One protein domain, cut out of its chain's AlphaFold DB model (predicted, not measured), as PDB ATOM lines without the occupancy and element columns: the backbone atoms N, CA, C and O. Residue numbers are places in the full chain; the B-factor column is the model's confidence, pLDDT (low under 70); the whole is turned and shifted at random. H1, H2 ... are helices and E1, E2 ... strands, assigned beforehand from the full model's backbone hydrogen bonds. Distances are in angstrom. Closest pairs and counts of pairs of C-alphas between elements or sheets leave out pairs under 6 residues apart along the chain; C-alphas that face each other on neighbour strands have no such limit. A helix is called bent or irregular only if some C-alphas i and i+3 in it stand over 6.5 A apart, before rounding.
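AT A GLANCE: This is residues 195 to 402 of the 1072 residues of the protein "Zn(2)-C6 fungal-type domain-containing protein" of [Candida] arabinofermentans NRRL YB-2248 (UniProt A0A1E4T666). A compact helical body is built round H5, which runs through the middle, with H2, H3 and H4 crossing it at large angles, H8 packed alongside it and H9 folded back beside H8. H6 packs on H2, H1 packs on H7 with residues 204 to 208, and the tip of the E1-E2 hairpin, residues 277 to 282, sticks out. The printed part has 208 residues, mostly helix in class, with nine named helices and two strands in the order H1 H2 H3 H4 E1 E2 H5 H6 H7 H8 H9; the two strands make an antiparallel sheet. The whole is compact, with a radius of gyration of the C-alphas of 17.4 A and spans of 52 by 45 by 34 A.

IN THESE COORDINATES: H1, residues 195 to 208, begins at C-alpha 195 (28.822, 25.764, 8.527) and is 20.0 A long. H2, residues 211 to 227, is 22.6 A long, has a kink of 35 degrees near residue 218 and is only just irregular, with C-alphas 221 and 224 6.6 A apart. H3 is residues 235 to 247 and H4 residues 255 to 268. E1, residues 275 to 278, and E2, residues 281 to 284, follow. H5, residues 291 to 307, is 24.8 A long and begins at C-alpha 291 (5.207, 22.206, 34.999). H6 is residues 327 to 335 and H7 residues 337 to 344. H8, residues 355 to 371, is 24.2 A long. H9, residues 380 to 400, is 30.1 A long and ends at C-alpha 400 (9.416, 3.667, 35.570).

HOW THE PARTS SIT: H5 is the hub, touching five helices. Among them, H8 runs the same way at a shallow tilt of 19 degrees, closest at the C-alphas of Lys 299 and Ile 360, 5.8 A, and H3 is about perpendicular at 75 degrees, closest at Phe 242 and Ile 303, 6.3 A. H4 only just touches H5, with 3 pairs of C-alphas within 8 A. H8 and H9 form a helical hairpin at 32 degrees, closest at the C-alphas of Ser 361 and Asn 394, 6.2 A. H2 and H6 touch at a steep tilt of 45 degrees, closest at Leu 222 and Ser 331, 5.6 A. H1 touches H7, closest at His 208 and Leu 343, 6.0 A. In the hairpin of E1 and E2, N 276 and O 283 are 2.9 A apart, within hydrogen-bond range. Every O i to N i+4 pair is within range in H4, H5, H7, H8 and H9, against 7 of 10 in H1, 8 of 13 in H2, 8 of 9 in H3 and 2 of 5 in H6, where 5 of 6 O i to N i+3 pairs are.

THE WHOLE: The C-alphas of Asn 279 and His 375, the two farthest apart, are 55.4 A apart. The printed part has no cut, and the link from H5 to H6 is long, at 19 residues. Residues 375 to 381 stand free. The mean pLDDT of the printed part is 81.6, with 32 residues under 70, among them 311 to 318 and 373 to 382.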
ATOM      1  N   THR A 195      28.422  24.439   8.023       50.12
ATOM      2  CA  THR A 195      28.822  25.764   8.527       50.12
ATOM      3  C   THR A 195      27.663  26.756   8.669       50.12
ATOM      4  O   THR A 195      27.635  27.500   9.648       50.12
ATOM      5  N   GLN A 196      26.684  26.761   7.755       53.00
ATOM      6  CA  GLN A 196      25.485  27.602   7.891       53.00
ATOM      7  C   GLN A 196      24.503  27.030   8.922       53.00
ATOM      8  O   GLN A 196      23.942  27.779   9.725       53.00
ATOM      9  N   GLN A 197      24.320  25.706   8.931       57.41
ATOM     10  CA  GLN A 197      23.415  25.031   9.866       57.41
ATOM     11  C   GLN A 197      23.909  25.150  11.322       57.41
ATOM     12  O   GLN A 197      23.106  25.374  12.227       57.41
ATOM     13  N   ASP A 198      25.222  25.091  11.557       60.41
ATOM     14  CA  ASP A 198      25.848  25.245  12.874       60.41
ATOM     15  C   ASP A 198      25.635  26.645  13.468       60.41
ATOM     16  O   ASP A 198      25.399  26.775  14.672       60.41
ATOM     17  N   ASP A 199      25.714  27.703  12.656       66.88
ATOM     18  CA  ASP A 199      25.477  29.076  13.120       66.88
ATOM     19  C   ASP A 199      23.991  29.344  13.408       66.88
ATOM     20  O   ASP A 199      23.673  29.961  14.430       66.88
ATOM     21  N   GLU A 200      23.066  28.791  12.611       72.44
ATOM     22  CA  GLU A 200      21.641  28.787  12.967       72.44
ATOM     23  C   GLU A 200      21.397  28.019  14.278       72.44
ATOM     24  O   GLU A 200      20.742  28.538  15.184       72.44
ATOM     25  N   ILE A 201      21.979  26.826  14.442       73.06
ATOM     26  CA  ILE A 201      21.852  26.028  15.670       73.06
ATOM     27  C   ILE A 201      22.388  26.800  16.887       73.06
ATOM     28  O   ILE A 201      21.749  26.785  17.943       73.06
ATOM     29  N   LYS A 202      23.506  27.534  16.779       76.62
ATOM     30  CA  LYS A 202      24.007  28.413  17.862       76.62
ATOM     31  C   LYS A 202      22.988  29.497  18.233       76.62
ATOM     32  O   LYS A 202      22.755  29.730  19.420       76.62
ATOM     33  N   VAL A 203      22.346  30.131  17.249       77.25
ATOM     34  CA  VAL A 203      21.303  31.144  17.491       77.25
ATOM     35  C   VAL A 203      20.052  30.523  18.124       77.25
ATOM     36  O   VAL A 203      19.556  31.057  19.117       77.25
ATOM     37  N   LEU A 204      19.581  29.379  17.623       76.00
ATOM     38  CA  LEU A 204      18.414  28.666  18.156       76.00
ATOM     39  C   LEU A 204      18.630  28.183  19.595       76.00
ATOM     40  O   LEU A 204      17.743  28.362  20.433       76.00
ATOM     41  N   ASN A 205      19.815  27.657  19.930       78.19
ATOM     42  CA  ASN A 205      20.150  27.274  21.308       78.19
ATOM     43  C   ASN A 205      19.901  28.430  22.300       78.19
ATOM     44  O   ASN A 205      19.353  28.196  23.373       78.19
ATOM     45  N   ASN A 206      20.194  29.687  21.941       76.25
ATOM     46  CA  ASN A 206      19.960  30.846  22.821       76.25
ATOM     47  C   ASN A 206      18.471  31.160  23.090       76.25
ATOM     48  O   ASN A 206      18.161  31.895  24.035       76.25
ATOM     49  N   TYR A 207      17.545  30.630  22.285       69.94
ATOM     50  CA  TYR A 207      16.108  30.662  22.574       69.94
ATOM     51  C   TYR A 207      15.687  29.451  23.417       69.94
ATOM     52  O   TYR A 207      15.010  29.629  24.427       69.94
ATOM     53  N   HIS A 208      16.134  28.250  23.038       72.62
ATOM     54  CA  HIS A 208      15.715  26.975  23.639       72.62
ATOM     55  C   HIS A 208      16.320  26.676  25.018       72.62
ATOM     56  O   HIS A 208      15.667  26.027  25.826       72.62
ATOM     57  N   MET A 209      17.508  27.208  25.344       72.31
ATOM     58  CA  MET A 209      18.145  27.093  26.676       72.31
ATOM     59  C   MET A 209      17.294  27.655  27.836       72.31
ATOM     60  O   MET A 209      17.655  27.501  29.001       72.31
ATOM     61  N   ASN A 210      16.175  28.325  27.542       84.62
ATOM     62  CA  ASN A 210      15.123  28.612  28.507       84.62
ATOM     63  C   ASN A 210      13.772  28.187  27.911       84.62
ATOM     64  O   ASN A 210      13.151  28.940  27.157       84.62
ATOM     65  N   LEU A 211      13.322  26.984  28.276       88.62
ATOM     66  CA  LEU A 211      12.049  26.395  27.849       88.62
ATOM     67  C   LEU A 211      10.873  27.372  28.030       88.62
ATOM     68  O   LEU A 211      10.144  27.646  27.081       88.62
ATOM     69  N   ASN A 212      10.743  27.986  29.207       90.25
ATOM     70  CA  ASN A 212       9.674  28.944  29.500       90.25
ATOM     71  C   ASN A 212       9.686  30.167  28.550       90.25
ATOM     72  O   ASN A 212       8.631  30.608  28.087       90.25
ATOM     73  N   ARG A 213      10.867  30.682  28.179       89.81
ATOM     74  CA  ARG A 213      11.014  31.782  27.203       89.81
ATOM     75  C   ARG A 213      10.526  31.383  25.811       89.81
ATOM     76  O   ARG A 213       9.899  32.191  25.126       89.81
ATOM     77  N   TYR A 214      10.821  30.155  25.395       90.94
ATOM     78  CA  TYR A 214      10.384  29.605  24.115       90.94
ATOM     79  C   TYR A 214       8.865  29.356  24.082       90.94
ATOM     80  O   TYR A 214       8.191  29.754  23.132       90.94
ATOM     81  N   LEU A 215       8.303  28.807  25.161       92.38
ATOM     82  CA  LEU A 215       6.858  28.621  25.322       92.38
ATOM     83  C   LEU A 215       6.103  29.965  25.313       92.38
ATOM     84  O   LEU A 215       5.087  30.093  24.633       92.38
ATOM     85  N   ASN A 216       6.648  31.009  25.957       91.12
ATOM     86  CA  ASN A 216       6.118  32.376  25.857       91.12
ATOM     87  C   ASN A 216       6.133  32.884  24.401       91.12
ATOM     88  O   ASN A 216       5.166  33.505  23.957       91.12
ATOM     89  N   LEU A 217       7.206  32.628  23.641       89.25
ATOM     90  CA  LEU A 217       7.284  33.028  22.233       89.25
ATOM     91  C   LEU A 217       6.164  32.376  21.409       89.25
ATOM     92  O   LEU A 217       5.480  33.094  20.682       89.25
ATOM     93  N   ILE A 218       5.935  31.069  21.564       90.75
ATOM     94  CA  ILE A 218       4.853  30.349  20.874       90.75
ATOM     95  C   ILE A 218       3.471  30.868  21.287       90.75
ATOM     96  O   ILE A 218       2.659  31.157  20.404       90.75
ATOM     97  N   LEU A 219       3.221  31.076  22.586       91.06
ATOM     98  CA  LEU A 219       1.954  31.631  23.078       91.06
ATOM     99  C   LEU A 219       1.606  32.946  22.354       91.06
ATOM    100  O   LEU A 219       0.508  33.120  21.830       91.06
ATOM    101  N   TYR A 220       2.591  33.841  22.246       88.81
ATOM    102  CA  TYR A 220       2.433  35.181  21.681       88.81
ATOM    103  C   TYR A 220       2.558  35.309  20.159       88.81
ATOM    104  O   TYR A 220       2.354  36.428  19.662       88.81
ATOM    105  N   LYS A 221       2.961  34.253  19.442       87.50
ATOM    106  CA  LYS A 221       3.181  34.286  17.983       87.50
ATOM    107  C   LYS A 221       2.404  33.251  17.180       87.50
ATOM    108  O   LYS A 221       2.157  33.541  16.018       87.50
ATOM    109  N   LEU A 222       2.022  32.125  17.780       88.75
ATOM    110  CA  LEU A 222       1.251  31.066  17.128       88.75
ATOM    111  C   LEU A 222      -0.123  30.894  17.788       88.75
ATOM    112  O   LEU A 222      -1.130  30.973  17.101       88.75
ATOM    113  N   ILE A 223      -0.181  30.737  19.116       90.56
ATOM    114  CA  ILE A 223      -1.429  30.366  19.812       90.56
ATOM    115  C   ILE A 223      -2.427  31.533  19.876       90.56
ATOM    116  O   ILE A 223      -3.567  31.369  19.461       90.56
ATOM    117  N   PHE A 224      -2.023  32.724  20.335       88.31
ATOM    118  CA  PHE A 224      -2.945  33.871  20.414       88.31
ATOM    119  C   PHE A 224      -3.559  34.296  19.065       88.31
ATOM    120  O   PHE A 224      -4.747  34.609  19.055       88.31
ATOM    121  N   PRO A 225      -2.834  34.277  17.926       87.12
ATOM    122  CA  PRO A 225      -3.447  34.464  16.606       87.12
ATOM    123  C   PRO A 225      -4.533  33.443  16.229       87.12
ATOM    124  O   PRO A 225      -5.432  33.797  15.476       87.12
ATOM    125  N   LEU A 226      -4.479  32.210  16.748       85.94
ATOM    126  CA  LEU A 226      -5.446  31.142  16.442       85.94
ATOM    127  C   LEU A 226      -6.742  31.226  17.273       85.94
ATOM    128  O   LEU A 226      -7.669  30.468  17.014       85.94
ATOM    129  N   ILE A 227      -6.818  32.133  18.253       83.44
ATOM    130  CA  ILE A 227      -7.984  32.341  19.142       83.44
ATOM    131  C   ILE A 227      -8.875  33.506  18.635       83.44
ATOM    132  O   ILE A 227      -9.881  33.855  19.246       83.44
ATOM    133  N   GLY A 228      -8.502  34.153  17.524       64.94
ATOM    134  CA  GLY A 228      -9.244  35.279  16.948       64.94
ATOM    135  C   GLY A 228     -10.529  34.867  16.219       64.94
ATOM    136  O   GLY A 228     -10.571  33.832  15.556       64.94
ATOM    137  N   GLU A 229     -11.558  35.714  16.298       51.69
ATOM    138  CA  GLU A 229     -12.887  35.470  15.724       51.69
ATOM    139  C   GLU A 229     -12.860  35.191  14.207       51.69
ATOM    140  O   GLU A 229     -12.175  35.867  13.438       51.69
ATOM    141  N   SER A 230     -13.686  34.234  13.767       52.44
ATOM    142  CA  SER A 230     -14.045  33.987  12.357       52.44
ATOM    143  C   SER A 230     -12.890  33.777  11.357       52.44
ATOM    144  O   SER A 230     -13.030  34.104  10.184       52.44
ATOM    145  N   ASN A 231     -11.768  33.189  11.787       53.81
ATOM    146  CA  ASN A 231     -10.797  32.595  10.859       53.81
ATOM    147  C   ASN A 231     -11.036  31.084  10.732       53.81
ATOM    148  O   ASN A 231     -11.192  30.397  11.743       53.81
ATOM    149  N   ASP A 232     -10.942  30.552   9.512       55.44
ATOM    150  CA  ASP A 232     -11.124  29.122   9.195       55.44
ATOM    151  C   ASP A 232     -10.220  28.203  10.050       55.44
ATOM    152  O   ASP A 232     -10.569  27.071  10.392       55.44
ATOM    153  N   LYS A 233      -9.060  28.733  10.460       67.81
ATOM    154  CA  LYS A 233      -8.032  28.074  11.278       67.81
ATOM    155  C   LYS A 233      -8.165  28.394  12.781       67.81
ATOM    156  O   LYS A 233      -7.151  28.598  13.442       67.81
ATOM    157  N   ASN A 234      -9.386  28.440  13.329       86.00
ATOM    158  CA  ASN A 234      -9.616  28.525  14.785       86.00
ATOM    159  C   ASN A 234      -8.914  27.365  15.526       86.00
ATOM    160  O   ASN A 234      -8.991  26.208  15.103       86.00
ATOM    161  N   LEU A 235      -8.276  27.667  16.657       89.06
ATOM    162  CA  LEU A 235      -7.589  26.718  17.533       89.06
ATOM    163  C   LEU A 235      -8.473  25.529  17.939       89.06
ATOM    164  O   LEU A 235      -8.004  24.392  17.891       89.06
ATOM    165  N   ASP A 236      -9.748  25.765  18.259       89.19
ATOM    166  CA  ASP A 236     -10.680  24.696  18.655       89.19
ATOM    167  C   ASP A 236     -10.950  23.719  17.497       89.19
ATOM    168  O   ASP A 236     -10.938  22.502  17.687       89.19
ATOM    169  N   ASN A 237     -11.100  24.240  16.270       87.44
ATOM    170  CA  ASN A 237     -11.273  23.431  15.058       87.44
ATOM    171  C   ASN A 237     -10.020  22.589  14.770       87.44
ATOM    172  O   ASN A 237     -10.134  21.431  14.371       87.44
ATOM    173  N   LEU A 238      -8.824  23.149  14.990       88.69
ATOM    174  CA  LEU A 238      -7.550  22.440  14.817       88.69
ATOM    175  C   LEU A 238      -7.360  21.334  15.871       88.69
ATOM    176  O   LEU A 238      -6.854  20.259  15.545       88.69
ATOM    177  N   ILE A 239      -7.801  21.560  17.113       91.69
ATOM    178  CA  ILE A 239      -7.828  20.532  18.164       91.69
ATOM    179  C   ILE A 239      -8.816  19.419  17.785       91.69
ATOM    180  O   ILE A 239      -8.437  18.248  17.789       91.69
ATOM    181  N   TRP A 240     -10.050  19.763  17.402       89.56
ATOM    182  CA  TRP A 240     -11.062  18.783  16.990       89.56
ATOM    183  C   TRP A 240     -10.593  17.930  15.800       89.56
ATOM    184  O   TRP A 240     -10.691  16.702  15.849       89.56
ATOM    185  N   LEU A 241      -9.987  18.564  14.786       87.00
ATOM    186  CA  LEU A 241      -9.357  17.883  13.652       87.00
ATOM    187  C   LEU A 241      -8.332  16.841  14.113       87.00
ATOM    188  O   LEU A 241      -8.416  15.691  13.689       87.00
ATOM    189  N   PHE A 242      -7.406  17.192  15.012       90.56
ATOM    190  CA  PHE A 242      -6.427  16.231  15.537       90.56
ATOM    191  C   PHE A 242      -7.093  15.008  16.192       90.56
ATOM    192  O   PHE A 242      -6.680  13.867  15.949       90.56
ATOM    193  N   PHE A 243      -8.128  15.231  17.009       89.94
ATOM    194  CA  PHE A 243      -8.813  14.142  17.702       89.94
ATOM    195  C   PHE A 243      -9.550  13.208  16.729       89.94
ATOM    196  O   PHE A 243      -9.401  11.989  16.844       89.94
ATOM    197  N   ASN A 244     -10.248  13.761  15.733       84.81
ATOM    198  CA  ASN A 244     -10.938  12.994  14.691       84.81
ATOM    199  C   ASN A 244      -9.970  12.223  13.766       84.81
ATOM    200  O   ASN A 244     -10.224  11.070  13.409       84.81
ATOM    201  N   ASP A 245      -8.852  12.846  13.383       79.62
ATOM    202  CA  ASP A 245      -8.008  12.370  12.279       79.62
ATOM    203  C   ASP A 245      -6.794  11.531  12.690       79.62
ATOM    204  O   ASP A 245      -6.271  10.771  11.866       79.62
ATOM    205  N   PHE A 246      -6.324  11.683  13.930       85.81
ATOM    206  CA  PHE A 246      -5.094  11.052  14.422       85.81
ATOM    207  C   PHE A 246      -5.343  10.285  15.721       85.81
ATOM    208  O   PHE A 246      -5.051   9.089  15.787       85.81
ATOM    209  N   ASN A 247      -5.951  10.923  16.728       89.38
ATOM    210  CA  ASN A 247      -6.188  10.276  18.025       89.38
ATOM    211  C   ASN A 247      -7.201   9.117  17.933       89.38
ATOM    212  O   ASN A 247      -7.070   8.125  18.642       89.38
ATOM    213  N   LYS A 248      -8.168   9.191  17.009       86.00
ATOM    214  CA  LYS A 248      -9.114   8.102  16.699       86.00
ATOM    215  C   LYS A 248      -8.455   6.856  16.070       86.00
ATOM    216  O   LYS A 248      -9.056   5.787  16.064       86.00
ATOM    217  N   LEU A 249      -7.220   6.970  15.564       85.44
ATOM    218  CA  LEU A 249      -6.427   5.842  15.053       85.44
ATOM    219  C   LEU A 249      -5.467   5.283  16.115       85.44
ATOM    220  O   LEU A 249      -5.326   4.068  16.241       85.44
ATOM    221  N   ILE A 250      -4.799   6.166  16.865       88.12
ATOM    222  CA  ILE A 250      -3.869   5.811  17.946       88.12
ATOM    223  C   ILE A 250      -4.225   6.683  19.167       88.12
ATOM    224  O   ILE A 250      -3.868   7.864  19.193       88.12
ATOM    225  N   PRO A 251      -4.953   6.138  20.161       88.75
ATOM    226  CA  PRO A 251      -5.621   6.920  21.198       88.75
ATOM    227  C   PRO A 251      -4.657   7.292  22.328       88.75
ATOM    228  O   PRO A 251      -4.725   6.749  23.429       88.75
ATOM    229  N   ILE A 252      -3.757   8.238  22.060       91.38
ATOM    230  CA  ILE A 252      -2.768   8.716  23.036       91.38
ATOM    231  C   ILE A 252      -3.435   9.642  24.057       91.38
ATOM    232  O   ILE A 252      -3.308   9.427  25.258       91.38
ATOM    233  N   LEU A 253      -4.173  10.652  23.594       91.88
ATOM    234  CA  LEU A 253      -4.867  11.606  24.458       91.88
ATOM    235  C   LEU A 253      -6.307  11.180  24.749       91.88
ATOM    236  O   LEU A 253      -6.916  10.363  24.050       91.88
ATOM    237  N   ASP A 254      -6.876  11.785  25.784       88.44
ATOM    238  CA  ASP A 254      -8.299  11.731  26.088       88.44
ATOM    239  C   ASP A 254      -8.943  13.099  25.851       88.44
ATOM    240  O   ASP A 254      -8.386  14.113  26.275       88.44
ATOM    241  N   PHE A 255     -10.063  13.139  25.122       89.31
ATOM    242  CA  PHE A 255     -10.635  14.401  24.649       89.31
ATOM    243  C   PHE A 255     -11.190  15.234  25.802       89.31
ATOM    244  O   PHE A 255     -10.846  16.408  25.919       89.31
ATOM    245  N   GLU A 256     -11.986  14.632  26.691       87.75
ATOM    246  CA  GLU A 256     -12.599  15.361  27.805       87.75
ATOM    247  C   GLU A 256     -11.538  15.890  28.773       87.75
ATOM    248  O   GLU A 256     -11.586  17.055  29.169       87.75
ATOM    249  N   LEU A 257     -10.540  15.070  29.122       88.56
ATOM    250  CA  LEU A 257      -9.466  15.488  30.028       88.56
ATOM    251  C   LEU A 257      -8.622  16.613  29.409       88.56
ATOM    252  O   LEU A 257      -8.439  17.657  30.039       88.56
ATOM    253  N   PHE A 258      -8.165  16.443  28.163       93.88
ATOM    254  CA  PHE A 258      -7.351  17.452  27.481       93.88
ATOM    255  C   PHE A 258      -8.118  18.762  27.257       93.88
ATOM    256  O   PHE A 258      -7.578  19.838  27.512       93.88
ATOM    257  N   TYR A 259      -9.374  18.693  26.800       93.38
ATOM    258  CA  TYR A 259     -10.149  19.887  26.469       93.38
ATOM    259  C   TYR A 259     -10.506  20.702  27.723       93.38
ATOM    260  O   TYR A 259     -10.447  21.930  27.691       93.38
ATOM    261  N   ASN A 260     -10.763  20.049  28.864       92.06
ATOM    262  CA  ASN A 260     -10.954  20.739  30.144       92.06
ATOM    263  C   ASN A 260      -9.671  21.436  30.647       92.06
ATOM    264  O   ASN A 260      -9.737  22.578  31.118       92.06
ATOM    265  N   GLU A 261      -8.494  20.807  30.516       92.69
ATOM    266  CA  GLU A 261      -7.210  21.464  30.827       92.69
ATOM    267  C   GLU A 261      -6.942  22.651  29.881       92.69
ATOM    268  O   GLU A 261      -6.578  23.741  30.334       92.69
ATOM    269  N   TYR A 262      -7.198  22.477  28.580       94.38
ATOM    270  CA  TYR A 262      -7.087  23.513  27.549       94.38
ATOM    271  C   TYR A 262      -7.996  24.724  27.824       94.38
ATOM    272  O   TYR A 262      -7.497  25.849  27.894       94.38
ATOM    273  N   LEU A 263      -9.294  24.518  28.071       91.94
ATOM    274  CA  LEU A 263     -10.227  25.602  28.413       91.94
ATOM    275  C   LEU A 263      -9.782  26.345  29.681       91.94
ATOM    276  O   LEU A 263      -9.835  27.575  29.735       91.94
ATOM    277  N   THR A 264      -9.295  25.620  30.692       91.69
ATOM    278  CA  THR A 264      -8.755  26.221  31.923       91.69
ATOM    279  C   THR A 264      -7.537  27.107  31.629       91.69
ATOM    280  O   THR A 264      -7.418  28.210  32.169       91.69
ATOM    281  N   PHE A 265      -6.653  26.666  30.730       92.00
ATOM    282  CA  PHE A 265      -5.474  27.418  30.302       92.00
ATOM    283  C   PHE A 265      -5.833  28.669  29.480       92.00
ATOM    284  O   PHE A 265      -5.336  29.754  29.786       92.00
ATOM    285  N   ILE A 266      -6.723  28.565  28.488       88.62
ATOM    286  CA  ILE A 266      -7.129  29.708  27.651       88.62
ATOM    287  C   ILE A 266      -7.838  30.789  28.477       88.62
ATOM    288  O   ILE A 266      -7.495  31.969  28.368       88.62
ATOM    289  N   ASN A 267      -8.741  30.398  29.384       87.12
ATOM    290  CA  ASN A 267      -9.405  31.333  30.299       87.12
ATOM    291  C   ASN A 267      -8.414  32.057  31.234       87.12
ATOM    292  O   ASN A 267      -8.609  33.227  31.571       87.12
ATOM    293  N   LYS A 268      -7.315  31.395  31.624       88.44
ATOM    294  CA  LYS A 268      -6.237  32.011  32.413       88.44
ATOM    295  C   LYS A 268      -5.388  32.981  31.579       88.44
ATOM    296  O   LYS A 268      -5.098  34.090  32.034       88.44
ATOM    297  N   PHE A 269      -5.008  32.591  30.364       85.81
ATOM    298  CA  PHE A 269      -4.055  33.313  29.514       85.81
ATOM    299  C   PHE A 269      -4.720  34.035  28.330       85.81
ATOM    300  O   PHE A 269      -4.317  33.865  27.185       85.81
ATOM    301  N   THR A 270      -5.695  34.909  28.587       80.44
ATOM    302  CA  THR A 270      -6.281  35.754  27.525       80.44
ATOM    303  C   THR A 270      -5.306  36.842  27.044       80.44
ATOM    304  O   THR A 270      -4.382  37.238  27.766       80.44
ATOM    305  N   LEU A 271      -5.517  37.381  25.835       73.31
ATOM    306  CA  LEU A 271      -4.683  38.454  25.262       73.31
ATOM    307  C   LEU A 271      -4.694  39.736  26.122       73.31
ATOM    308  O   LEU A 271      -3.647  40.357  26.326       73.31
ATOM    309  N   ALA A 272      -5.858  40.092  26.677       67.44
ATOM    310  CA  ALA A 272      -6.016  41.213  27.606       67.44
ATOM    311  C   ALA A 272      -5.288  40.952  28.939       67.44
ATOM    312  O   ALA A 272      -4.473  41.765  29.378       67.44
ATOM    313  N   ASN A 273      -5.476  39.770  29.542       76.75
ATOM    314  CA  ASN A 273      -4.778  39.394  30.777       76.75
ATOM    315  C   ASN A 273      -3.259  39.285  30.583       76.75
ATOM    316  O   ASN A 273      -2.510  39.489  31.538       76.75
ATOM    317  N   SER A 274      -2.798  39.023  29.359       78.94
ATOM    318  CA  SER A 274      -1.388  38.858  28.984       78.94
ATOM    319  C   SER A 274      -0.705  40.144  28.493       78.94
ATOM    320  O   SER A 274       0.480  40.128  28.164       78.94
ATOM    321  N   THR A 275      -1.393  41.286  28.482       81.25
ATOM    322  CA  THR A 275      -0.793  42.587  28.140       81.25
ATOM    323  C   THR A 275      -0.845  43.573  29.311       81.25
ATOM    324  O   THR A 275      -1.545  43.356  30.303       81.25
ATOM    325  N   TYR A 276      -0.013  44.612  29.265       82.69
ATOM    326  CA  TYR A 276      -0.019  45.734  30.207       82.69
ATOM    327  C   TYR A 276       0.387  47.024  29.502       82.69
ATOM    328  O   TYR A 276       1.233  47.002  28.611       82.69
ATOM    329  N   ASN A 277      -0.184  48.147  29.927       81.62
ATOM    330  CA  ASN A 277       0.156  49.452  29.376       81.62
ATOM    331  C   ASN A 277       1.255  50.090  30.227       81.62
ATOM    332  O   ASN A 277       1.062  50.317  31.421       81.62
ATOM    333  N   GLU A 278       2.394  50.408  29.617       82.69
ATOM    334  CA  GLU A 278       3.489  51.132  30.267       82.69
ATOM    335  C   GLU A 278       3.835  52.361  29.421       82.69
ATOM    336  O   GLU A 278       4.185  52.239  28.250       82.69
ATOM    337  N   ASN A 279       3.714  53.558  30.003       79.81
ATOM    338  CA  ASN A 279       3.965  54.846  29.333       79.81
ATOM    339  C   ASN A 279       3.143  55.082  28.042       79.81
ATOM    340  O   ASN A 279       3.537  55.881  27.198       79.81
ATOM    341  N   GLY A 280       1.997  54.405  27.899       76.12
ATOM    342  CA  GLY A 280       1.133  54.461  26.711       76.12
ATOM    343  C   GLY A 280       1.391  53.362  25.673       76.12
ATOM    344  O   GLY A 280       0.596  53.212  24.750       76.12
ATOM    345  N   GLU A 281       2.443  52.554  25.832       77.31
ATOM    346  CA  GLU A 281       2.718  51.398  24.970       77.31
ATOM    347  C   GLU A 281       2.095  50.118  25.543       77.31
ATOM    348  O   GLU A 281       2.247  49.823  26.732       77.31
ATOM    349  N   VAL A 282       1.443  49.318  24.691       79.06
ATOM    350  CA  VAL A 282       0.925  47.990  25.056       79.06
ATOM    351  C   VAL A 282       2.066  46.972  25.011       79.06
ATOM    352  O   VAL A 282       2.551  46.601  23.939       79.06
ATOM    353  N   LYS A 283       2.497  46.490  26.177       82.12
ATOM    354  CA  LYS A 283       3.589  45.521  26.333       82.12
ATOM    355  C   LYS A 283       3.058  44.134  26.688       82.12
ATOM    356  O   LYS A 283       2.034  43.981  27.350       82.12
ATOM    357  N   LYS A 284       3.773  43.100  26.242       85.69
ATOM    358  CA  LYS A 284       3.465  41.687  26.520       85.69
ATOM    359  C   LYS A 284       4.046  41.283  27.877       85.69
ATOM    360  O   LYS A 284       5.218  41.559  28.140       85.69
ATOM    361  N   LYS A 285       3.247  40.646  28.738       86.06
ATOM    362  CA  LYS A 285       3.704  40.112  30.033       86.06
ATOM    363  C   LYS A 285       4.612  38.903  29.807       86.06
ATOM    364  O   LYS A 285       4.365  38.109  28.904       86.06
ATOM    365  N   TYR A 286       5.644  38.739  30.623       88.44
ATOM    366  CA  TYR A 286       6.401  37.492  30.650       88.44
ATOM    367  C   TYR A 286       5.762  36.566  31.685       88.44
ATOM    368  O   TYR A 286       5.667  36.944  32.852       88.44
ATOM    369  N   HIS A 287       5.300  35.393  31.256       87.81
ATOM    370  CA  HIS A 287       4.674  34.409  32.139       87.81
ATOM    371  C   HIS A 287       5.702  33.380  32.616       87.81
ATOM    372  O   HIS A 287       6.612  33.007  31.873       87.81
ATOM    373  N   GLU A 288       5.553  32.894  33.846       89.75
ATOM    374  CA  GLU A 288       6.295  31.739  34.360       89.75
ATOM    375  C   GLU A 288       5.328  30.564  34.499       89.75
ATOM    376  O   GLU A 288       4.577  30.471  35.466       89.75
ATOM    377  N   PHE A 289       5.298  29.701  33.478       91.38
ATOM    378  CA  PHE A 289       4.404  28.543  33.443       91.38
ATOM    379  C   PHE A 289       4.830  27.487  34.470       91.38
ATOM    380  O   PHE A 289       6.006  27.113  34.538       91.38
ATOM    381  N   SER A 290       3.871  26.952  35.226       91.19
ATOM    382  CA  SER A 290       4.073  25.750  36.043       91.19
ATOM    383  C   SER A 290       4.316  24.511  35.171       91.19
ATOM    384  O   SER A 290       4.017  24.519  33.980       91.19
ATOM    385  N   ILE A 291       4.838  23.424  35.751       89.38
ATOM    386  CA  ILE A 291       5.207  22.206  34.999       89.38
ATOM    387  C   ILE A 291       4.020  21.665  34.180       89.38
ATOM    388  O   ILE A 291       4.179  21.406  32.992       89.38
ATOM    389  N   LYS A 292       2.815  21.604  34.769       89.81
ATOM    390  CA  LYS A 292       1.587  21.191  34.062       89.81
ATOM    391  C   LYS A 292       1.220  22.112  32.897       89.81
ATOM    392  O   LYS A 292       0.815  21.633  31.847       89.81
ATOM    393  N   GLU A 293       1.377  23.424  33.055       92.94
ATOM    394  CA  GLU A 293       1.098  24.390  31.983       92.94
ATOM    395  C   GLU A 293       2.132  24.306  30.855       92.94
ATOM    396  O   GLU A 293       1.776  24.473  29.693       92.94
ATOM    397  N   GLN A 294       3.397  24.010  31.179       92.62
ATOM    398  CA  GLN A 294       4.422  23.727  30.172       92.62
ATOM    399  C   GLN A 294       4.072  22.457  29.392       92.62
ATOM    400  O   GLN A 294       4.082  22.482  28.165       92.62
ATOM    401  N   ASP A 295       3.706  21.379  30.089       93.06
ATOM    402  CA  ASP A 295       3.353  20.103  29.467       93.06
ATOM    403  C   ASP A 295       2.090  20.214  28.600       93.06
ATOM    404  O   ASP A 295       2.107  19.778  27.450       93.06
ATOM    405  N   LEU A 296       1.037  20.888  29.072       94.75
ATOM    406  CA  LEU A 296      -0.155  21.187  28.271       94.75
ATOM    407  C   LEU A 296       0.186  21.999  27.011       94.75
ATOM    408  O   LEU A 296      -0.303  21.682  25.925       94.75
ATOM    409  N   LEU A 297       1.059  23.009  27.119       94.00
ATOM    410  CA  LEU A 297       1.478  23.789  25.952       94.00
ATOM    411  C   LEU A 297       2.320  22.958  24.975       94.00
ATOM    412  O   LEU A 297       2.220  23.160  23.769       94.00
ATOM    413  N   ILE A 298       3.109  21.998  25.468       94.88
ATOM    414  CA  ILE A 298       3.872  21.058  24.636       94.88
ATOM    415  C   ILE A 298       2.934  20.051  23.947       94.88
ATOM    416  O   ILE A 298       3.093  19.827  22.746       94.88
ATOM    417  N   LYS A 299       1.908  19.520  24.636       95.62
ATOM    418  CA  LYS A 299       0.829  18.728  24.006       95.62
ATOM    419  C   LYS A 299       0.163  19.535  22.880       95.62
ATOM    420  O   LYS A 299       0.053  19.039  21.762       95.62
ATOM    421  N   LEU A 300      -0.193  20.801  23.130       95.38
ATOM    422  CA  LEU A 300      -0.816  21.684  22.134       95.38
ATOM    423  C   LEU A 300       0.114  22.020  20.950       95.38
ATOM    424  O   LEU A 300      -0.336  22.053  19.807       95.38
ATOM    425  N   ILE A 301       1.415  22.212  21.192       94.38
ATOM    426  CA  ILE A 301       2.438  22.382  20.144       94.38
ATOM    427  C   ILE A 301       2.496  21.157  19.223       94.38
ATOM    428  O   ILE A 301       2.575  21.313  18.004       94.38
ATOM    429  N   LEU A 302       2.439  19.948  19.790       94.50
ATOM    430  CA  LEU A 302       2.442  18.705  19.019       94.50
ATOM    431  C   LEU A 302       1.132  18.533  18.237       94.50
ATOM    432  O   LEU A 302       1.188  18.233  17.050       94.50
ATOM    433  N   ILE A 303      -0.025  18.820  18.845       94.56
ATOM    434  CA  ILE A 303      -1.338  18.841  18.166       94.56
ATOM    435  C   ILE A 303      -1.317  19.782  16.953       94.56
ATOM    436  O   ILE A 303      -1.634  19.364  15.841       94.56
ATOM    437  N   LEU A 304      -0.858  21.027  17.124       92.31
ATOM    438  CA  LEU A 304      -0.736  21.981  16.016       92.31
ATOM    439  C   LEU A 304       0.234  21.494  14.928       92.31
ATOM    440  O   LEU A 304       0.018  21.770  13.750       92.31
ATOM    441  N   LYS A 305       1.263  20.716  15.285       89.94
ATOM    442  CA  LYS A 305       2.204  20.110  14.332       89.94
ATOM    443  C   LYS A 305       1.609  18.944  13.524       89.94
ATOM    444  O   LYS A 305       2.119  18.655  12.444       89.94
ATOM    445  N   PHE A 306       0.522  18.321  13.983       89.38
ATOM    446  CA  PHE A 306      -0.240  17.343  13.191       89.38
ATOM    447  C   PHE A 306      -1.191  17.986  12.168       89.38
ATOM    448  O   PHE A 306      -1.528  17.330  11.186       89.38
ATOM    449  N   VAL A 307      -1.637  19.232  12.388       88.31
ATOM    450  CA  VAL A 307      -2.755  19.847  11.632       88.31
ATOM    451  C   VAL A 307      -2.345  21.102  10.835       88.31
ATOM    452  O   VAL A 307      -3.047  21.504   9.911       88.31
ATOM    453  N   LEU A 308      -1.188  21.714  11.117       86.69
ATOM    454  CA  LEU A 308      -0.653  22.835  10.332       86.69
ATOM    455  C   LEU A 308       0.410  22.370   9.325       86.69
ATOM    456  O   LEU A 308       1.513  21.968   9.699       86.69
ATOM    457  N   SER A 309       0.097  22.484   8.031       77.38
ATOM    458  CA  SER A 309       1.042  22.233   6.935       77.38
ATOM    459  C   SER A 309       2.229  23.203   6.985       77.38
ATOM    460  O   SER A 309       2.042  24.397   7.214       77.38
ATOM    461  N   SER A 310       3.444  22.732   6.693       73.62
ATOM    462  CA  SER A 310       4.624  23.598   6.575       73.62
ATOM    463  C   SER A 310       4.719  24.263   5.182       73.62
ATOM    464  O   SER A 310       4.786  23.553   4.171       73.62
ATOM    465  N   PRO A 311       4.738  25.610   5.086       67.75
ATOM    466  CA  PRO A 311       4.876  26.312   3.804       67.75
ATOM    467  C   PRO A 311       6.262  26.143   3.161       67.75
ATOM    468  O   PRO A 311       7.242  25.842   3.848       67.75
ATOM    469  N   LYS A 312       6.368  26.366   1.841       63.38
ATOM    470  CA  LYS A 312       7.670  26.531   1.159       63.38
ATOM    471  C   LYS A 312       8.216  27.929   1.494       63.38
ATOM    472  O   LYS A 312       7.456  28.891   1.531       63.38
ATOM    473  N   PHE A 313       9.517  28.039   1.759       58.66
ATOM    474  CA  PHE A 313      10.177  29.306   2.091       58.66
ATOM    475  C   PHE A 313      11.545  29.387   1.405       58.66
ATOM    476  O   PHE A 313      12.320  28.438   1.480       58.66
ATOM    477  N   ASP A 314      11.876  30.540   0.818       46.25
ATOM    478  CA  ASP A 314      13.092  30.731  -0.001       46.25
ATOM    479  C   ASP A 314      14.419  30.707   0.782       46.25
ATOM    480  O   ASP A 314      15.499  30.783   0.200       46.25
ATOM    481  N   ASN A 315      14.356  30.607   2.111       49.88
ATOM    482  CA  ASN A 315      15.512  30.430   2.983       49.88
ATOM    483  C   ASN A 315      15.331  29.159   3.816       49.88
ATOM    484  O   ASN A 315      14.341  29.036   4.540       49.88
ATOM    485  N   ASN A 316      16.340  28.284   3.813       53.53
ATOM    486  CA  ASN A 316      16.394  27.040   4.602       53.53
ATOM    487  C   ASN A 316      16.457  27.255   6.136       53.53
ATOM    488  O   ASN A 316      16.724  26.314   6.878       53.53
ATOM    489  N   SER A 317      16.250  28.483   6.619       68.44
ATOM    490  CA  SER A 317      16.353  28.859   8.028       68.44
ATOM    491  C   SER A 317      15.123  28.431   8.833       68.44
ATOM    492  O   SER A 317      13.997  28.859   8.556       68.44
ATOM    493  N   SER A 318      15.359  27.674   9.902       69.81
ATOM    494  CA  SER A 318      14.390  27.355  10.959       69.81
ATOM    495  C   SER A 318      14.034  28.553  11.854       69.81
ATOM    496  O   SER A 318      13.080  28.477  12.633       69.81
ATOM    497  N   ILE A 319      14.792  29.651  11.781       77.00
ATOM    498  CA  ILE A 319      14.504  30.908  12.488       77.00
ATOM    499  C   ILE A 319      13.384  31.702  11.775       77.00
ATOM    500  O   ILE A 319      13.510  31.986  10.582       77.00
ATOM    501  N   PRO A 320      12.331  32.153  12.491       75.75
ATOM    502  CA  PRO A 320      11.312  33.049  11.940       75.75
ATOM    503  C   PRO A 320      11.861  34.420  11.512       75.75
ATOM    504  O   PRO A 320      12.446  35.155  12.320       75.75
ATOM    505  N   ASN A 321      11.602  34.815  10.268       75.50
ATOM    506  CA  ASN A 321      11.932  36.137   9.748       75.50
ATOM    507  C   ASN A 321      10.945  37.196  10.273       75.50
ATOM    508  O   ASN A 321       9.737  37.121  10.065       75.50
ATOM    509  N   LYS A 322      11.466  38.245  10.918       72.25
ATOM    510  CA  LYS A 322      10.663  39.363  11.450       72.25
ATOM    511  C   LYS A 322      10.185  40.356  10.381       72.25
ATOM    512  O   LYS A 322       9.421  41.254  10.719       72.25
ATOM    513  N   GLN A 323      10.667  40.231   9.145       73.75
ATOM    514  CA  GLN A 323      10.380  41.136   8.026       73.75
ATOM    515  C   GLN A 323       9.396  40.552   6.995       73.75
ATOM    516  O   GLN A 323       9.142  41.201   5.985       73.75
ATOM    517  N   SER A 324       8.846  39.349   7.212       73.94
ATOM    518  CA  SER A 324       7.821  38.803   6.313       73.94
ATOM    519  C   SER A 324       6.495  39.571   6.428       73.94
ATOM    520  O   SER A 324       6.175  40.139   7.476       73.94
ATOM    521  N   ALA A 325       5.694  39.534   5.361       67.50
ATOM    522  CA  ALA A 325       4.283  39.910   5.431       67.50
ATOM    523  C   ALA A 325       3.495  38.875   6.260       67.50
ATOM    524  O   ALA A 325       2.836  39.220   7.242       67.50
ATOM    525  N   ASN A 326       3.640  37.590   5.921       77.88
ATOM    526  CA  ASN A 326       2.946  36.488   6.581       77.88
ATOM    527  C   ASN A 326       3.643  36.106   7.899       77.88
ATOM    528  O   ASN A 326       4.399  35.135   7.987       77.88
ATOM    529  N   GLN A 327       3.387  36.881   8.955       79.81
ATOM    530  CA  GLN A 327       3.957  36.614  10.282       79.81
ATOM    531  C   GLN A 327       3.406  35.340  10.943       79.81
ATOM    532  O   GLN A 327       4.043  34.831  11.865       79.81
ATOM    533  N   PHE A 328       2.246  34.841  10.496       82.06
ATOM    534  CA  PHE A 328       1.688  33.561  10.937       82.06
ATOM    535  C   PHE A 328       2.486  32.381  10.366       82.06
ATOM    536  O   PHE A 328       2.964  31.555  11.138       82.06
ATOM    537  N   ASP A 329       2.732  32.354   9.056       78.19
ATOM    538  CA  ASP A 329       3.504  31.290   8.395       78.19
ATOM    539  C   ASP A 329       4.931  31.190   8.959       78.19
ATOM    540  O   ASP A 329       5.414  30.105   9.284       78.19
ATOM    541  N   GLU A 330       5.583  32.332   9.199       82.25
ATOM    542  CA  GLU A 330       6.869  32.378   9.911       82.25
ATOM    543  C   GLU A 330       6.777  31.846  11.354       82.25
ATOM    544  O   GLU A 330       7.757  31.312  11.871       82.25
ATOM    545  N   SER A 331       5.622  31.944  12.022       83.75
ATOM    546  CA  SER A 331       5.425  31.352  13.354       83.75
ATOM    547  C   SER A 331       5.307  29.825  13.314       83.75
ATOM    548  O   SER A 331       5.769  29.168  14.247       83.75
ATOM    549  N   VAL A 332       4.806  29.240  12.216       85.50
ATOM    550  CA  VAL A 332       4.751  27.777  12.017       85.50
ATOM    551  C   VAL A 332       6.163  27.171  11.943       85.50
ATOM    552  O   VAL A 332       6.368  26.033  12.368       85.50
ATOM    553  N   LYS A 333       7.191  27.939  11.542       83.06
ATOM    554  CA  LYS A 333       8.599  27.489  11.622       83.06
ATOM    555  C   LYS A 333       9.051  27.161  13.050       83.06
ATOM    556  O   LYS A 333       9.918  26.303  13.223       83.06
ATOM    557  N   LEU A 334       8.454  27.787  14.073       84.06
ATOM    558  CA  LEU A 334       8.752  27.458  15.471       84.06
ATOM    559  C   LEU A 334       8.428  25.993  15.772       84.06
ATOM    560  O   LEU A 334       9.203  25.340  16.451       84.06
ATOM    561  N   ILE A 335       7.355  25.425  15.223       86.19
ATOM    562  CA  ILE A 335       6.986  24.024  15.487       86.19
ATOM    563  C   ILE A 335       7.672  23.020  14.538       86.19
ATOM    564  O   ILE A 335       7.247  21.872  14.438       86.19
ATOM    565  N   ASN A 336       8.747  23.417  13.841       83.50
ATOM    566  CA  ASN A 336       9.515  22.508  12.984       83.50
ATOM    567  C   ASN A 336      10.370  21.498  13.781       83.50
ATOM    568  O   ASN A 336      10.636  21.664  14.969       83.50
ATOM    569  N   ASN A 337      10.838  20.445  13.111       78.75
ATOM    570  CA  ASN A 337      11.468  19.292  13.765       78.75
ATOM    571  C   ASN A 337      12.805  19.633  14.456       78.75
ATOM    572  O   ASN A 337      13.140  19.048  15.485       78.75
ATOM    573  N   ILE A 338      13.553  20.610  13.925       79.38
ATOM    574  CA  ILE A 338      14.806  21.104  14.520       79.38
ATOM    575  C   ILE A 338      14.499  21.830  15.836       79.38
ATOM    576  O   ILE A 338      15.130  21.560  16.860       79.38
ATOM    577  N   ASN A 339      13.484  22.695  15.832       83.75
ATOM    578  CA  ASN A 339      12.999  23.363  17.032       83.75
ATOM    579  C   ASN A 339      12.367  22.382  18.036       83.75
ATOM    580  O   ASN A 339      12.600  22.535  19.231       83.75
ATOM    581  N   LEU A 340      11.659  21.338  17.594       85.75
ATOM    582  CA  LEU A 340      11.136  20.283  18.476       85.75
ATOM    583  C   LEU A 340      12.253  19.455  19.130       85.75
ATOM    584  O   LEU A 340      12.177  19.177  20.325       85.75
ATOM    585  N   LYS A 341      13.332  19.118  18.410       82.12
ATOM    586  CA  LYS A 341      14.496  18.441  19.012       82.12
ATOM    587  C   LYS A 341      15.194  19.316  20.055       82.12
ATOM    588  O   LYS A 341      15.589  18.823  21.112       82.12
ATOM    589  N   LEU A 342      15.318  20.618  19.791       83.81
ATOM    590  CA  LEU A 342      15.873  21.567  20.760       83.81
ATOM    591  C   LEU A 342      14.941  21.780  21.964       83.81
ATOM    592  O   LEU A 342      15.437  21.803  23.088       83.81
ATOM    593  N   LEU A 343      13.622  21.843  21.762       88.88
ATOM    594  CA  LEU A 343      12.611  21.861  22.824       88.88
ATOM    595  C   LEU A 343      12.776  20.641  23.742       88.88
ATOM    596  O   LEU A 343      13.002  20.799  24.941       88.88
ATOM    597  N   PHE A 344      12.739  19.431  23.174       86.88
ATOM    598  CA  PHE A 344      12.783  18.177  23.933       86.88
ATOM    599  C   PHE A 344      14.093  17.975  24.701       86.88
ATOM    600  O   PHE A 344      14.058  17.459  25.814       86.88
ATOM    601  N   ARG A 345      15.234  18.463  24.191       84.81
ATOM    602  CA  ARG A 345      16.516  18.446  24.926       84.81
ATOM    603  C   ARG A 345      16.492  19.284  26.218       84.81
ATOM    604  O   ARG A 345      17.378  19.133  27.052       84.81
ATOM    605  N   ASN A 346      15.517  20.182  26.377       84.50
ATOM    606  CA  ASN A 346      15.333  21.006  27.575       84.50
ATOM    607  C   ASN A 346      14.126  20.557  28.434       84.50
ATOM    608  O   ASN A 346      13.826  21.209  29.433       84.50
ATOM    609  N   ILE A 347      13.453  19.449  28.084       86.38
ATOM    610  CA  ILE A 347      12.431  18.805  28.923       86.38
ATOM    611  C   ILE A 347      13.111  17.776  29.834       86.38
ATOM    612  O   ILE A 347      13.876  16.925  29.383       86.38
ATOM    613  N   ASN A 348      12.807  17.824  31.131       83.19
ATOM    614  CA  ASN A 348      13.322  16.867  32.103       83.19
ATOM    615  C   ASN A 348      12.412  15.632  32.205       83.19
ATOM    616  O   ASN A 348      11.407  15.650  32.911       83.19
ATOM    617  N   PHE A 349      12.776  14.554  31.512       83.38
ATOM    618  CA  PHE A 349      12.065  13.267  31.572       83.38
ATOM    619  C   PHE A 349      12.511  12.358  32.734       83.38
ATOM    620  O   PHE A 349      11.894  11.320  32.956       83.38
ATOM    621  N   ALA A 350      13.588  12.707  33.452       74.81
ATOM    622  CA  ALA A 350      14.262  11.802  34.390       74.81
ATOM    623  C   ALA A 350      13.960  12.066  35.876       74.81
ATOM    624  O   ALA A 350      14.127  11.162  36.690       74.81
ATOM    625  N   ILE A 351      13.543  13.285  36.240       76.19
ATOM    626  CA  ILE A 351      13.169  13.643  37.624       76.19
ATOM    627  C   ILE A 351      11.649  13.805  37.747       76.19
ATOM    628  O   ILE A 351      11.042  13.281  38.675       76.19
ATOM    629  N   ASP A 352      11.030  14.487  36.783       75.81
ATOM    630  CA  ASP A 352       9.619  14.873  36.816       75.81
ATOM    631  C   ASP A 352       8.751  13.854  36.051       75.81
ATOM    632  O   ASP A 352       8.181  14.160  35.000       75.81
ATOM    633  N   LEU A 353       8.696  12.610  36.542       84.44
ATOM    634  CA  LEU A 353       7.940  11.528  35.902       84.44
ATOM    635  C   LEU A 353       6.425  11.752  36.034       84.44
ATOM    636  O   LEU A 353       5.882  11.739  37.138       84.44
ATOM    637  N   SER A 354       5.729  11.877  34.903       87.62
ATOM    638  CA  SER A 354       4.264  11.933  34.839       87.62
ATOM    639  C   SER A 354       3.714  11.207  33.609       87.62
ATOM    640  O   SER A 354       4.438  10.939  32.644       87.62
ATOM    641  N   THR A 355       2.410  10.924  33.623       88.88
ATOM    642  CA  THR A 355       1.658  10.498  32.434       88.88
ATOM    643  C   THR A 355       1.735  11.542  31.321       88.88
ATOM    644  O   THR A 355       1.907  11.167  30.166       88.88
ATOM    645  N   ASP A 356       1.729  12.837  31.656       90.31
ATOM    646  CA  ASP A 356       1.855  13.931  30.685       90.31
ATOM    647  C   ASP A 356       3.175  13.867  29.907       90.31
ATOM    648  O   ASP A 356       3.175  14.024  28.686       90.31
ATOM    649  N   LYS A 357       4.299  13.571  30.582       91.19
ATOM    650  CA  LYS A 357       5.594  13.356  29.911       91.19
ATOM    651  C   LYS A 357       5.539  12.184  28.932       91.19
ATOM    652  O   LYS A 357       6.154  12.256  27.870       91.19
ATOM    653  N   PHE A 358       4.823  11.114  29.280       92.94
ATOM    654  CA  PHE A 358       4.683   9.946  28.413       92.94
ATOM    655  C   PHE A 358       3.759  10.229  27.223       92.94
ATOM    656  O   PHE A 358       4.145   9.950  26.095       92.94
ATOM    657  N   GLU A 359       2.623  10.899  27.430       93.94
ATOM    658  CA  GLU A 359       1.754  11.399  26.353       93.94
ATOM    659  C   GLU A 359       2.522  12.307  25.376       93.94
ATOM    660  O   GLU A 359       2.453  12.110  24.166       93.94
ATOM    661  N   ILE A 360       3.333  13.241  25.884       94.75
ATOM    662  CA  ILE A 360       4.219  14.105  25.082       94.75
ATOM    663  C   ILE A 360       5.246  13.286  24.281       94.75
ATOM    664  O   ILE A 360       5.475  13.557  23.099       94.75
ATOM    665  N   SER A 361       5.859  12.275  24.905       93.75
ATOM    666  CA  SER A 361       6.850  11.405  24.258       93.75
ATOM    667  C   SER A 361       6.229  10.490  23.192       93.75
ATOM    668  O   SER A 361       6.844  10.269  22.146       93.75
ATOM    669  N   LEU A 362       4.991  10.029  23.403       94.19
ATOM    670  CA  LEU A 362       4.219   9.232  22.446       94.19
ATOM    671  C   LEU A 362       3.685  10.066  21.281       94.19
ATOM    672  O   LEU A 362       3.775   9.620  20.140       94.19
ATOM    673  N   LEU A 363       3.168  11.273  21.532       95.00
ATOM    674  CA  LEU A 363       2.712  12.190  20.480       95.00
ATOM    675  C   LEU A 363       3.853  12.527  19.514       95.00
ATOM    676  O   LEU A 363       3.666  12.489  18.297       95.00
ATOM    677  N   LEU A 364       5.051  12.799  20.045       92.81
ATOM    678  CA  LEU A 364       6.228  13.029  19.214       92.81
ATOM    679  C   LEU A 364       6.673  11.752  18.482       92.81
ATOM    680  O   LEU A 364       6.969  11.823  17.291       92.81
ATOM    681  N   PHE A 365       6.690  10.589  19.146       92.75
ATOM    682  CA  PHE A 365       7.021   9.312  18.497       92.75
ATOM    683  C   PHE A 365       6.051   9.001  17.343       92.75
ATOM    684  O   PHE A 365       6.495   8.659  16.247       92.75
ATOM    685  N   HIS A 366       4.746   9.228  17.535       92.69
ATOM    686  CA  HIS A 366       3.739   9.097  16.484       92.69
ATOM    687  C   HIS A 366       3.966  10.073  15.323       92.69
ATOM    688  O   HIS A 366       3.959   9.640  14.169       92.69
ATOM    689  N   TYR A 367       4.201  11.361  15.608       90.94
ATOM    690  CA  TYR A 367       4.475  12.354  14.566       90.94
ATOM    691  C   TYR A 367       5.688  11.931  13.726       90.94
ATOM    692  O   TYR A 367       5.611  11.861  12.498       90.94
ATOM    693  N   ILE A 368       6.792  11.588  14.396       85.62
ATOM    694  CA  ILE A 368       8.044  11.216  13.741       85.62
ATOM    695  C   ILE A 368       7.844   9.979  12.849       85.62
ATOM    696  O   ILE A 368       8.235  10.014  11.685       85.62
ATOM    697  N   LEU A 369       7.184   8.924  13.341       84.88
ATOM    698  CA  LEU A 369       6.922   7.708  12.555       84.88
ATOM    699  C   LEU A 369       5.952   7.915  11.378       84.88
ATOM    700  O   LEU A 369       6.009   7.155  10.412       84.88
ATOM    701  N   LYS A 370       5.041   8.898  11.447       83.44
ATOM    702  CA  LYS A 370       4.033   9.147  10.398       83.44
ATOM    703  C   LYS A 370       4.541  10.057   9.272       83.44
ATOM    704  O   LYS A 370       4.131   9.877   8.122       83.44
ATOM    705  N   PHE A 371       5.403  11.026   9.588       77.69
ATOM    706  CA  PHE A 371       5.783  12.100   8.662       77.69
ATOM    707  C   PHE A 371       7.264  12.125   8.265       77.69
ATOM    708  O   PHE A 371       7.576  12.526   7.143       77.69
ATOM    709  N   GLU A 372       8.188  11.691   9.128       71.12
ATOM    710  CA  GLU A 372       9.618  11.781   8.820       71.12
ATOM    711  C   GLU A 372      10.087  10.582   7.990       71.12
ATOM    712  O   GLU A 372      10.164   9.455   8.473       71.12
ATOM    713  N   ASN A 373      10.471  10.827   6.735       67.31
ATOM    714  CA  ASN A 373      11.158   9.813   5.941       67.31
ATOM    715  C   ASN A 373      12.658   9.783   6.265       67.31
ATOM    716  O   ASN A 373      13.426  10.666   5.865       67.31
ATOM    717  N   PHE A 374      13.075   8.708   6.925       62.41
ATOM    718  CA  PHE A 374      14.457   8.463   7.316       62.41
ATOM    719  C   PHE A 374      15.371   7.996   6.176       62.41
ATOM    720  O   PHE A 374      16.581   8.140   6.302       62.41
ATOM    721  N   HIS A 375      14.838   7.484   5.060       55.72
ATOM    722  CA  HIS A 375      15.655   6.987   3.942       55.72
ATOM    723  C   HIS A 375      16.246   8.109   3.065       55.72
ATOM    724  O   HIS A 375      17.247   7.896   2.390       55.72
ATOM    725  N   VAL A 376      15.631   9.300   3.050       50.09
ATOM    726  CA  VAL A 376      15.890  10.332   2.017       50.09
ATOM    727  C   VAL A 376      16.590  11.592   2.542       50.09
ATOM    728  O   VAL A 376      17.190  12.332   1.766       50.09
ATOM    729  N   ASN A 377      16.526  11.871   3.843       50.75
ATOM    730  CA  ASN A 377      16.966  13.158   4.389       50.75
ATOM    731  C   ASN A 377      18.506  13.254   4.485       50.75
ATOM    732  O   ASN A 377      19.136  12.383   5.074       50.75
ATOM    733  N   SER A 378      19.131  14.328   3.989       42.12
ATOM    734  CA  SER A 378      20.600  14.508   4.053       42.12
ATOM    735  C   SER A 378      21.158  14.488   5.485       42.12
ATOM    736  O   SER A 378      22.316  14.144   5.703       42.12
ATOM    737  N   ASN A 379      20.312  14.792   6.474       53.16
ATOM    738  CA  ASN A 379      20.613  14.738   7.904       53.16
ATOM    739  C   ASN A 379      20.211  13.394   8.575       53.16
ATOM    740  O   ASN A 379      19.872  13.378   9.762       53.16
ATOM    741  N   ILE A 380      20.271  12.262   7.850       57.53
ATOM    742  CA  ILE A 380      19.980  10.882   8.325       57.53
ATOM    743  C   ILE A 380      20.433  10.625   9.772       57.53
ATOM    744  O   ILE A 380      19.614  10.269  10.620       57.53
ATOM    745  N   GLN A 381      21.708  10.866  10.100       60.09
ATOM    746  CA  GLN A 381      22.250  10.570  11.433       60.09
ATOM    747  C   GLN A 381      21.658  11.469  12.534       60.09
ATOM    748  O   GLN A 381      21.440  11.019  13.660       60.09
ATOM    749  N   PHE A 382      21.342  12.728  12.223       61.03
ATOM    750  CA  PHE A 382      20.727  13.666  13.168       61.03
ATOM    751  C   PHE A 382      19.254  13.327  13.444       61.03
ATOM    752  O   PHE A 382      18.783  13.502  14.572       61.03
ATOM    753  N   ASN A 383      18.539  12.800  12.451       71.44
ATOM    754  CA  ASN A 383      17.154  12.369  12.621       71.44
ATOM    755  C   ASN A 383      17.080  11.006  13.325       71.44
ATOM    756  O   ASN A 383      16.310  10.853  14.270       71.44
ATOM    757  N   LEU A 384      17.909  10.031  12.935       74.94
ATOM    758  CA  LEU A 384      17.913   8.694  13.545       74.94
ATOM    759  C   LEU A 384      18.393   8.696  14.999       74.94
ATOM    760  O   LEU A 384      17.840   7.956  15.809       74.94
ATOM    761  N   THR A 385      19.359   9.552  15.359       76.00
ATOM    762  CA  THR A 385      19.686   9.776  16.780       76.00
ATOM    763  C   THR A 385      18.461  10.273  17.540       76.00
ATOM    764  O   THR A 385      18.110   9.683  18.549       76.00
ATOM    765  N   PHE A 386      17.726  11.256  17.008       83.31
ATOM    766  CA  PHE A 386      16.523  11.765  17.672       83.31
ATOM    767  C   PHE A 386      15.427  10.702  17.827       83.31
ATOM    768  O   PHE A 386      14.865  10.568  18.910       83.31
ATOM    769  N   LEU A 387      15.157   9.908  16.784       85.44
ATOM    770  CA  LEU A 387      14.211   8.788  16.855       85.44
ATOM    771  C   LEU A 387      14.615   7.779  17.940       85.44
ATOM    772  O   LEU A 387      13.767   7.342  18.717       85.44
ATOM    773  N   ARG A 388      15.908   7.447  18.024       83.38
ATOM    774  CA  ARG A 388      16.461   6.553  19.049       83.38
ATOM    775  C   ARG A 388      16.314   7.125  20.457       83.38
ATOM    776  O   ARG A 388      15.881   6.405  21.352       83.38
ATOM    777  N   ASP A 389      16.637   8.403  20.636       84.88
ATOM    778  CA  ASP A 389      16.538   9.098  21.921       84.88
ATOM    779  C   ASP A 389      15.073   9.109  22.412       84.88
ATOM    780  O   ASP A 389      14.796   8.788  23.568       84.88
ATOM    781  N   ILE A 390      14.111   9.386  21.518       89.69
ATOM    782  CA  ILE A 390      12.669   9.349  21.824       89.69
ATOM    783  C   ILE A 390      12.170   7.923  22.101       89.69
ATOM    784  O   ILE A 390      11.406   7.723  23.048       89.69
ATOM    785  N   LEU A 391      12.616   6.914  21.346       89.19
ATOM    786  CA  LEU A 391      12.296   5.508  21.626       89.19
ATOM    787  C   LEU A 391      12.802   5.087  23.017       89.19
ATOM    788  O   LEU A 391      12.067   4.463  23.782       89.19
ATOM    789  N   GLN A 392      14.030   5.477  23.372       86.50
ATOM    790  CA  GLN A 392      14.621   5.185  24.678       86.50
ATOM    791  C   GLN A 392      13.890   5.910  25.819       86.50
ATOM    792  O   GLN A 392      13.658   5.306  26.866       86.50
ATOM    793  N   ILE A 393      13.472   7.167  25.625       89.31
ATOM    794  CA  ILE A 393      12.647   7.897  26.604       89.31
ATOM    795  C   ILE A 393      11.307   7.180  26.821       89.31
ATOM    796  O   ILE A 393      10.934   6.955  27.971       89.31
ATOM    797  N   ASN A 394      10.620   6.750  25.757       90.31
ATOM    798  CA  ASN A 394       9.367   5.997  25.879       90.31
ATOM    799  C   ASN A 394       9.561   4.669  26.640       90.31
ATOM    800  O   ASN A 394       8.830   4.401  27.593       90.31
ATOM    801  N   LEU A 395      10.581   3.874  26.289       88.50
ATOM    802  CA  LEU A 395      10.909   2.620  26.988       88.50
ATOM    803  C   LEU A 395      11.240   2.840  28.475       88.50
ATOM    804  O   LEU A 395      10.787   2.078  29.332       88.50
ATOM    805  N   ASN A 396      11.995   3.892  28.801       86.50
ATOM    806  CA  ASN A 396      12.304   4.251  30.186       86.50
ATOM    807  C   ASN A 396      11.033   4.646  30.955       86.50
ATOM    808  O   ASN A 396      10.784   4.110  32.034       86.50
ATOM    809  N   LEU A 397      10.196   5.522  30.385       87.81
ATOM    810  CA  LEU A 397       8.952   5.975  31.015       87.81
ATOM    811  C   LEU A 397       7.977   4.819  31.270       87.81
ATOM    812  O   LEU A 397       7.412   4.755  32.356       87.81
ATOM    813  N   ILE A 398       7.831   3.864  30.347       87.88
ATOM    814  CA  ILE A 398       6.982   2.669  30.538       87.88
ATOM    815  C   ILE A 398       7.435   1.843  31.740       87.88
ATOM    816  O   ILE A 398       6.604   1.433  32.552       87.88
ATOM    817  N   ASN A 399       8.744   1.613  31.857       85.38
ATOM    818  CA  ASN A 399       9.317   0.834  32.949       85.38
ATOM    819  C   ASN A 399       9.193   1.569  34.293       85.38
ATOM    820  O   ASN A 399       8.779   0.967  35.283       85.38
ATOM    821  N   SER A 400       9.480   2.873  34.336       84.69
ATOM    822  CA  SER A 400       9.416   3.667  35.570       84.69
ATOM    823  C   SER A 400       7.984   3.986  36.023       84.69
ATOM    824  O   SER A 400       7.695   3.914  37.216       84.69
ATOM    825  N   LEU A 401       7.055   4.242  35.097       83.38
ATOM    826  CA  LEU A 401       5.610   4.332  35.370       83.38
ATOM    827  C   LEU A 401       4.954   2.941  35.533       83.38
ATOM    828  O   LEU A 401       3.760   2.838  35.809       83.38
ATOM    829  N   ASN A 402       5.737   1.861  35.397       81.19
ATOM    830  CA  ASN A 402       5.322   0.467  35.567       81.19
ATOM    831  C   ASN A 402       4.132   0.052  34.674       81.19
ATOM    832  O   ASN A 402       3.355  -0.816  35.074       81.19
TER     833      ASN A 402